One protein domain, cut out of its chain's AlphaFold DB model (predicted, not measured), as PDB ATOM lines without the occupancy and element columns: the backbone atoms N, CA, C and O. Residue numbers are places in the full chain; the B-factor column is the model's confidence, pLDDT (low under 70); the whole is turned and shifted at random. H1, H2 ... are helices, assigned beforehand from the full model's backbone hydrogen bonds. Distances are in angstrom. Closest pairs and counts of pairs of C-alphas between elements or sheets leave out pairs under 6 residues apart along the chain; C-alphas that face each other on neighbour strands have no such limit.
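AT A GLANCE: This is residues 8 to 63 of the 66 residues of an uncharacterized protein of Pseudobacteroides cellulosolvens ATCC 35603 = DSM 2933 (UniProt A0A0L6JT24). This is a flat, drawn-out helical hairpin with unequal arms: H1 runs out, a tight turn follows, and the longer H2 folds back beside it and runs on past it. The short helix H3 follows H2 by a short link, stands off to one side of it and touches no helix, and residues 46 to 52 and 55 to 63, of which 55 to 61 belong to H3, stick out from the body. The printed part has 56 residues with three named helices, in the order H1, H2, H3, and no named strand; the class is all helix. The whole is only just extended, close to loose, with a radius of gyration of the C-alphas of 15.3 A, and its C-alphas span 44 by 24 by 10 A.

IN THESE COORDINATES: Find C-alpha 8 at (87.252, -96.306, 2.384); there H1 begins, and it covers residues 8 to 21, 19.9 A from first to last C-alpha. With three residues between H1 and H2, look next at C-alpha 25 at (103.674, -87.531, -6.845), where H2 begins. H2 covers residues 25 to 47 and is the longest helix, 32.8 A from first to last C-alpha. Past six more residues you reach H3, residues 54 to 61, which ends at C-alpha 61 at (79.939, -103.382, -25.370) and is 10.6 A long.

HOW THE PARTS SIT: Begin with H1 and H2, a helical hairpin joined by a tight link. They run opposite ways at a shallow tilt of 11 degrees, and their centres are 13.6 A apart. They touch with 5 pairs of C-alphas within 8 A; look at Met 19 and Met 28, whose C-alphas are the closest, 6.1 A apart. H1 touches H2 with residues 16 to 20 alone, and H2 touches H1 with residues 25 to 28 alone. Going on along H2, you come by a short link to H3; these two are apart, but only just, the closest C-alphas being 8.2 A from each other. H1 and H3 are apart. In the backbone of H1, H2 and H3, every O i to N i+4 pair is within hydrogen-bond range.

THE WHOLE: The two C-alphas farthest apart are those of Lys 21 and Gly 63, 45.4 A from each other, while those of Ile 8 and Gly 63, the first and last printed, are 33.9 A apart. Without the stretches that stand free, the body has 40 residues and spans 38 by 20 by 10 A. The printed part has no cut, and neither link is long. In the B-factor column, the mean pLDDT of the printed part is 85.7; look at residues 49 to 54 for the values under 70, where the model's confidence is low.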
ATOM      1  N   ILE A   8      86.490 -96.577   3.613       91.12
ATOM      2  CA  ILE A   8      87.252 -96.306   2.384       91.12
ATOM      3  C   ILE A   8      87.750 -94.855   2.354       91.12
ATOM      4  O   ILE A   8      88.914 -94.620   2.025       91.12
ATOM      5  N   LEU A   9      86.918 -93.882   2.739       91.88
ATOM      6  CA  LEU A   9      87.316 -92.472   2.798       91.88
ATOM      7  C   LEU A   9      88.444 -92.241   3.808       91.88
ATOM      8  O   LEU A   9      89.408 -91.544   3.500       91.88
ATOM      9  N   ILE A  10      88.351 -92.851   4.993       96.00
ATOM     10  CA  ILE A  10      89.381 -92.729   6.029       96.00
ATOM     11  C   ILE A  10      90.708 -93.311   5.531       96.00
ATOM     12  O   ILE A  10      91.728 -92.624   5.600       96.00
ATOM     13  N   ILE A  11      90.694 -94.535   4.993       95.56
ATOM     14  CA  ILE A  11      91.891 -95.188   4.436       95.56
ATOM     15  C   ILE A  11      92.488 -94.331   3.314       95.56
ATOM     16  O   ILE A  11      93.680 -94.034   3.344       95.56
ATOM     17  N   SER A  12      91.654 -93.806   2.410       92.88
ATOM     18  CA  SER A  12      92.115 -92.944   1.314       92.88
ATOM     19  C   SER A  12      92.858 -91.703   1.787       92.88
ATOM     20  O   SER A  12      93.857 -91.308   1.189       92.88
ATOM     21  N   ILE A  13      92.383 -91.073   2.864       95.12
ATOM     22  CA  ILE A  13      93.042 -89.897   3.435       95.12
ATOM     23  C   ILE A  13      94.417 -90.278   3.997       95.12
ATOM     24  O   ILE A  13      95.375 -89.517   3.834       95.12
ATOM     25  N   PHE A  14      94.531 -91.439   4.649       96.06
ATOM     26  CA  PHE A  14      95.808 -91.928   5.165       96.06
ATOM     27  C   PHE A  14      96.800 -92.231   4.041       96.06
ATOM     28  O   PHE A  14      97.934 -91.754   4.123       96.06
ATOM     29  N   ASP A  15      96.364 -92.905   2.977       93.56
ATOM     30  CA  ASP A  15      97.211 -93.247   1.829       93.56
ATOM     31  C   ASP A  15      97.734 -91.995   1.118       93.56
ATOM     32  O   ASP A  15      98.937 -91.850   0.895       93.56
ATOM     33  N   ILE A  16      96.862 -91.014   0.854       93.56
ATOM     34  CA  ILE A  16      97.272 -89.740   0.242       93.56
ATOM     35  C   ILE A  16      98.272 -89.002   1.142       93.56
ATOM     36  O   ILE A  16      99.239 -88.410   0.652       93.56
ATOM     37  N   LYS A  17      98.064 -89.026   2.465       94.25
ATOM     38  CA  LYS A  17      98.985 -88.392   3.418       94.25
ATOM     39  C   LYS A  17     100.356 -89.070   3.406       94.25
ATOM     40  O   LYS A  17     101.364 -88.363   3.470       94.25
ATOM     41  N   ASP A  18     100.399 -90.396   3.309       95.56
ATOM     42  CA  ASP A  18     101.646 -91.159   3.244       95.56
ATOM     43  C   ASP A  18     102.393 -90.921   1.922       95.56
ATOM     44  O   ASP A  18     103.557 -90.515   1.928       95.56
ATOM     45  N   MET A  19     101.696 -90.998   0.785       94.25
ATOM     46  CA  MET A  19     102.268 -90.697  -0.533       94.25
ATOM     47  C   MET A  19     102.814 -89.268  -0.619       94.25
ATOM     48  O   MET A  19     103.896 -89.032  -1.170       94.25
ATOM     49  N   LYS A  20     102.099 -88.296  -0.034       93.31
ATOM     50  CA  LYS A  20     102.560 -86.904   0.055       93.31
ATOM     51  C   LYS A  20     103.824 -86.785   0.906       93.31
ATOM     52  O   LYS A  20     104.736 -86.057   0.518       93.31
ATOM     53  N   LYS A  21     103.899 -87.495   2.037       94.81
ATOM     54  CA  LYS A  21     105.086 -87.527   2.908       94.81
ATOM     55  C   LYS A  21     106.301 -88.122   2.188       94.81
ATOM     56  O   LYS A  21     107.406 -87.614   2.354       94.81
ATOM     57  N   ASN A  22     106.084 -89.129   1.346       94.19
ATOM     58  CA  ASN A  22     107.137 -89.828   0.607       94.19
ATOM     59  C   ASN A  22     107.475 -89.179  -0.753       94.19
ATOM     60  O   ASN A  22     108.266 -89.729  -1.516       94.19
ATOM     61  N   ASN A  23     106.908 -88.005  -1.075       92.88
ATOM     62  CA  ASN A  23     107.080 -87.304  -2.359       92.88
ATOM     63  C   ASN A  23     106.726 -88.148  -3.607       92.88
ATOM     64  O   ASN A  23     107.177 -87.850  -4.719       92.88
ATOM     65  N   GLN A  24     105.862 -89.154  -3.461       93.56
ATOM     66  CA  GLN A  24     105.430 -90.059  -4.532       93.56
ATOM     67  C   GLN A  24     104.325 -89.425  -5.391       93.56
ATOM     68  O   GLN A  24     103.181 -89.872  -5.439       93.56
ATOM     69  N   LYS A  25     104.656 -88.330  -6.088       88.50
ATOM     70  CA  LYS A  25     103.674 -87.531  -6.845       88.50
ATOM     71  C   LYS A  25     103.001 -88.309  -7.979       88.50
ATOM     72  O   LYS A  25     101.827 -88.077  -8.240       88.50
ATOM     73  N   LYS A  26     103.733 -89.204  -8.653       92.38
ATOM     74  CA  LYS A  26     103.189 -90.022  -9.751       92.38
ATOM     75  C   LYS A  26     102.163 -91.023  -9.229       92.38
ATOM     76  O   LYS A  26     101.048 -91.063  -9.738       92.38
ATOM     77  N   ASP A  27     102.519 -91.746  -8.174       92.81
ATOM     78  CA  ASP A  27     101.659 -92.767  -7.578       92.81
ATOM     79  C   ASP A  27     100.397 -92.130  -6.983       92.81
ATOM     80  O   ASP A  27      99.299 -92.644  -7.175       92.81
ATOM     81  N   MET A  28     100.528 -90.943  -6.379       92.56
ATOM     82  CA  MET A  28      99.392 -90.162  -5.882       92.56
ATOM     83  C   MET A  28      98.409 -89.775  -6.996       92.56
ATOM     84  O   MET A  28      97.200 -89.845  -6.790       92.56
ATOM     85  N   ILE A  29      98.900 -89.378  -8.176       93.69
ATOM     86  CA  ILE A  29      98.032 -89.042  -9.317       93.69
ATOM     87  C   ILE A  29      97.267 -90.283  -9.781       93.69
ATOM     88  O   ILE A  29      96.048 -90.221  -9.916       93.69
ATOM     89  N   VAL A  30      97.961 -91.410  -9.969       95.44
ATOM     90  CA  VAL A  30      97.336 -92.678 -10.381       95.44
ATOM     91  C   VAL A  30      96.285 -93.116  -9.361       95.44
ATOM     92  O   VAL A  30      95.163 -93.454  -9.736       95.44
ATOM     93  N   TYR A  31      96.617 -93.039  -8.073       94.69
ATOM     94  CA  TYR A  31      95.710 -93.376  -6.981       94.69
ATOM     95  C   TYR A  31      94.434 -92.524  -6.999       94.69
ATOM     96  O   TYR A  31      93.329 -93.063  -6.956       94.69
ATOM     97  N   ILE A  32      94.567 -91.198  -7.120       93.12
ATOM     98  CA  ILE A  32      93.419 -90.281  -7.175       93.12
ATOM     99  C   ILE A  32      92.552 -90.566  -8.407       93.12
ATOM    100  O   ILE A  32      91.327 -90.579  -8.292       93.12
ATOM    101  N   SER A  33      93.157 -90.834  -9.569       94.94
ATOM    102  CA  SER A  33      92.416 -91.198 -10.781       94.94
ATOM    103  C   SER A  33      91.584 -92.467 -10.589       94.94
ATOM    104  O   SER A  33      90.405 -92.475 -10.942       94.94
ATOM    105  N   PHE A  34      92.151 -93.511  -9.978       94.19
ATOM    106  CA  PHE A  34      91.403 -94.730  -9.659       94.19
ATOM    107  C   PHE A  34      90.311 -94.490  -8.618       94.19
ATOM    108  O   PHE A  34      89.201 -94.989  -8.785       94.19
ATOM    109  N   MET A  35      90.579 -93.696  -7.581       91.44
ATOM    110  CA  MET A  35      89.575 -93.374  -6.565       91.44
ATOM    111  C   MET A  35      88.385 -92.599  -7.135       91.44
ATOM    112  O   MET A  35      87.245 -92.880  -6.772       91.44
ATOM    113  N   LEU A  36      88.622 -91.676  -8.072       92.25
ATOM    114  CA  LEU A  36      87.546 -91.007  -8.805       92.25
ATOM    115  C   LEU A  36      86.749 -91.996  -9.660       92.25
ATOM    116  O   LEU A  36      85.520 -91.968  -9.624       92.25
ATOM    117  N   LEU A  37      87.429 -92.893 -10.380       92.19
ATOM    118  CA  LEU A  37      86.788 -93.917 -11.207       92.19
ATOM    119  C   LEU A  37      85.877 -94.829 -10.366       92.19
ATOM    120  O   LEU A  37      84.710 -95.028 -10.697       92.19
ATOM    121  N   ILE A  38      86.390 -95.326  -9.239       89.62
ATOM    122  CA  ILE A  38      85.642 -96.161  -8.291       89.62
ATOM    123  C   ILE A  38      84.484 -95.371  -7.677       89.62
ATOM    124  O   ILE A  38      83.396 -95.918  -7.527       89.62
ATOM    125  N   GLY A  39      84.682 -94.092  -7.351       88.19
ATOM    126  CA  GLY A  39      83.617 -93.223  -6.852       88.19
ATOM    127  C   GLY A  39      82.465 -93.086  -7.848       88.19
ATOM    128  O   GLY A  39      81.306 -93.235  -7.465       88.19
ATOM    129  N   VAL A  40      82.776 -92.878  -9.130       88.88
ATOM    130  CA  VAL A  40      81.775 -92.828 -10.206       88.88
ATOM    131  C   VAL A  40      81.044 -94.163 -10.325       88.88
ATOM    132  O   VAL A  40      79.816 -94.176 -10.304       88.88
ATOM    133  N   PHE A  41      81.765 -95.288 -10.369       84.50
ATOM    134  CA  PHE A  41      81.133 -96.610 -10.421       84.50
ATOM    135  C   PHE A  41      80.268 -96.905  -9.195       84.50
ATOM    136  O   PHE A  41      79.175 -97.445  -9.331       84.50
ATOM    137  N   GLY A  42      80.722 -96.515  -8.004       83.56
ATOM    138  CA  GLY A  42      79.967 -96.670  -6.766       83.56
ATOM    139  C   GLY A  42      78.672 -95.859  -6.771       83.56
ATOM    140  O   GLY A  42      77.641 -96.365  -6.338       83.56
ATOM    141  N   ILE A  43      78.702 -94.630  -7.297       84.75
ATOM    142  CA  ILE A  43      77.497 -93.809  -7.470       84.75
ATOM    143  C   ILE A  43      76.554 -94.458  -8.483       84.75
ATOM    144  O   ILE A  43      75.384 -94.629  -8.168       84.75
ATOM    145  N   LEU A  44      77.051 -94.871  -9.654       83.06
ATOM    146  CA  LEU A  44      76.234 -95.528 -10.682       83.06
ATOM    147  C   LEU A  44      75.536 -96.781 -10.137       83.06
ATOM    148  O   LEU A  44      74.330 -96.932 -10.312       83.06
ATOM    149  N   TYR A  45      76.270 -97.618  -9.400       79.69
ATOM    150  CA  TYR A  45      75.732 -98.816  -8.756       79.69
ATOM    151  C   TYR A  45      74.653 -98.495  -7.710       79.69
ATOM    152  O   TYR A  45      73.617 -99.149  -7.654       79.69
ATOM    153  N   LEU A  46      74.879 -97.483  -6.864       79.88
ATOM    154  CA  LEU A  46      73.918 -97.104  -5.823       79.88
ATOM    155  C   LEU A  46      72.693 -96.365  -6.375       79.88
ATOM    156  O   LEU A  46      71.629 -96.429  -5.763       79.88
ATOM    157  N   SER A  47      72.836 -95.642  -7.487       78.75
ATOM    158  CA  SER A  47      71.749 -94.878  -8.106       78.75
ATOM    159  C   SER A  47      70.759 -95.752  -8.868       78.75
ATOM    160  O   SER A  47      69.592 -95.379  -8.935       78.75
ATOM    161  N   ASN A  48      71.189 -96.894  -9.408       73.31
ATOM    162  CA  ASN A  48      70.318 -97.846 -10.094       73.31
ATOM    163  C   ASN A  48      70.694 -99.290  -9.728       73.31
ATOM    164  O   ASN A  48      71.364 -99.967 -10.504       73.31
ATOM    165  N   PRO A  49      70.256 -99.782  -8.557       68.31
ATOM    166  CA  PRO A  49      70.574-101.136  -8.106       68.31
ATOM    167  C   PRO A  49      69.932-102.242  -8.963       68.31
ATOM    168  O   PRO A  49      70.399-103.375  -8.905       68.31
ATOM    169  N   ASP A  50      68.899-101.911  -9.749       67.19
ATOM    170  CA  ASP A  50      68.167-102.841 -10.624       67.19
ATOM    171  C   ASP A  50      68.610-102.773 -12.102       67.19
ATOM    172  O   ASP A  50      68.005-103.424 -12.951       67.19
ATOM    173  N   GLN A  51      69.620-101.959 -12.444       65.12
ATOM    174  CA  GLN A  51      70.189-101.946 -13.798       65.12
ATOM    175  C   GLN A  51      71.086-103.164 -14.034       65.12
ATOM    176  O   GLN A  51      71.727-103.653 -13.099       65.12
ATOM    177  N   ASP A  52      71.151-103.599 -15.298       64.00
ATOM    178  CA  ASP A  52      72.061-104.635 -15.792       64.00
ATOM    179  C   ASP A  52      73.443-104.473 -15.165       64.00
ATOM    180  O   ASP A  52      73.987-103.366 -15.044       64.00
ATOM    181  N   SER A  53      74.001-105.594 -14.712       68.62
ATOM    182  CA  SER A  53      75.259-105.572 -13.975       68.62
ATOM    183  C   SER A  53      76.340-104.854 -14.792       68.62
ATOM    184  O   SER A  53      76.356-104.923 -16.018       68.62
ATOM    185  N   LEU A  54      77.304-104.187 -14.145       69.62
ATOM    186  CA  LEU A  54      78.415-103.571 -14.891       69.62
ATOM    187  C   LEU A  54      79.097-104.586 -15.827       69.62
ATOM    188  O   LEU A  54      79.501-104.233 -16.929       69.62
ATOM    189  N   SER A  55      79.161-105.854 -15.419       70.31
ATOM    190  CA  SER A  55      79.585-106.986 -16.249       70.31
ATOM    191  C   SER A  55      78.770-107.144 -17.535       70.31
ATOM    192  O   SER A  55      79.353-107.363 -18.586       70.31
ATOM    193  N   GLU A  56      77.454-106.992 -17.476       72.56
ATOM    194  CA  GLU A  56      76.530-107.089 -18.610       72.56
ATOM    195  C   GLU A  56      76.635-105.876 -19.546       72.56
ATOM    196  O   GLU A  56      76.654-106.026 -20.768       72.56
ATOM    197  N   ILE A  57      76.872-104.681 -18.998       74.88
ATOM    198  CA  ILE A  57      77.218-103.490 -19.795       74.88
ATOM    199  C   ILE A  57      78.563-103.684 -20.520       74.88
ATOM    200  O   ILE A  57      78.701-103.341 -21.692       74.88
ATOM    201  N   PHE A  58      79.573-104.255 -19.859       75.94
ATOM    202  CA  PHE A  58      80.860-104.538 -20.503       75.94
ATOM    203  C   PHE A  58      80.763-105.656 -21.550       75.94
ATOM    204  O   PHE A  58      81.384-105.548 -22.606       75.94
ATOM    205  N   LEU A  59      79.983-106.704 -21.283       76.38
ATOM    206  CA  LEU A  59      79.763-107.811 -22.213       76.38
ATOM    207  C   LEU A  59      78.992-107.354 -23.459       76.38
ATOM    208  O   LEU A  59      79.431-107.640 -24.575       76.38
ATOM    209  N   SER A  60      77.946-106.538 -23.287       74.31
ATOM    210  CA  SER A  60      77.201-105.943 -24.405       74.31
ATOM    211  C   SER A  60      78.064-104.995 -25.249       74.31
ATOM    212  O   SER A  60      77.989-105.034 -26.475       74.31
ATOM    213  N   LEU A  61      78.968-104.216 -24.639       74.50
ATOM    214  CA  LEU A  61      79.939-103.382 -25.370       74.50
ATOM    215  C   LEU A  61      80.971-104.195 -26.166       74.50
ATOM    216  O   LEU A  61      81.458-103.731 -27.197       74.50
ATOM    217  N   VAL A  62      81.314-105.397 -25.700       83.69
ATOM    218  CA  VAL A  62      82.228-106.330 -26.384       83.69
ATOM    219  C   VAL A  62      81.492-107.175 -27.441       83.69
ATOM    220  O   VAL A  62      82.124-107.916 -28.193       83.69
ATOM    221  N   GLY A  63      80.170-107.021 -27.572       72.25
ATOM    222  CA  GLY A  63      79.345-107.740 -28.547       72.25
ATOM    223  C   GLY A  63      78.998-109.170 -28.129       72.25
ATOM    224  O   GLY A  63      78.540-109.952 -28.959       72.25
TER     225      GLY A  63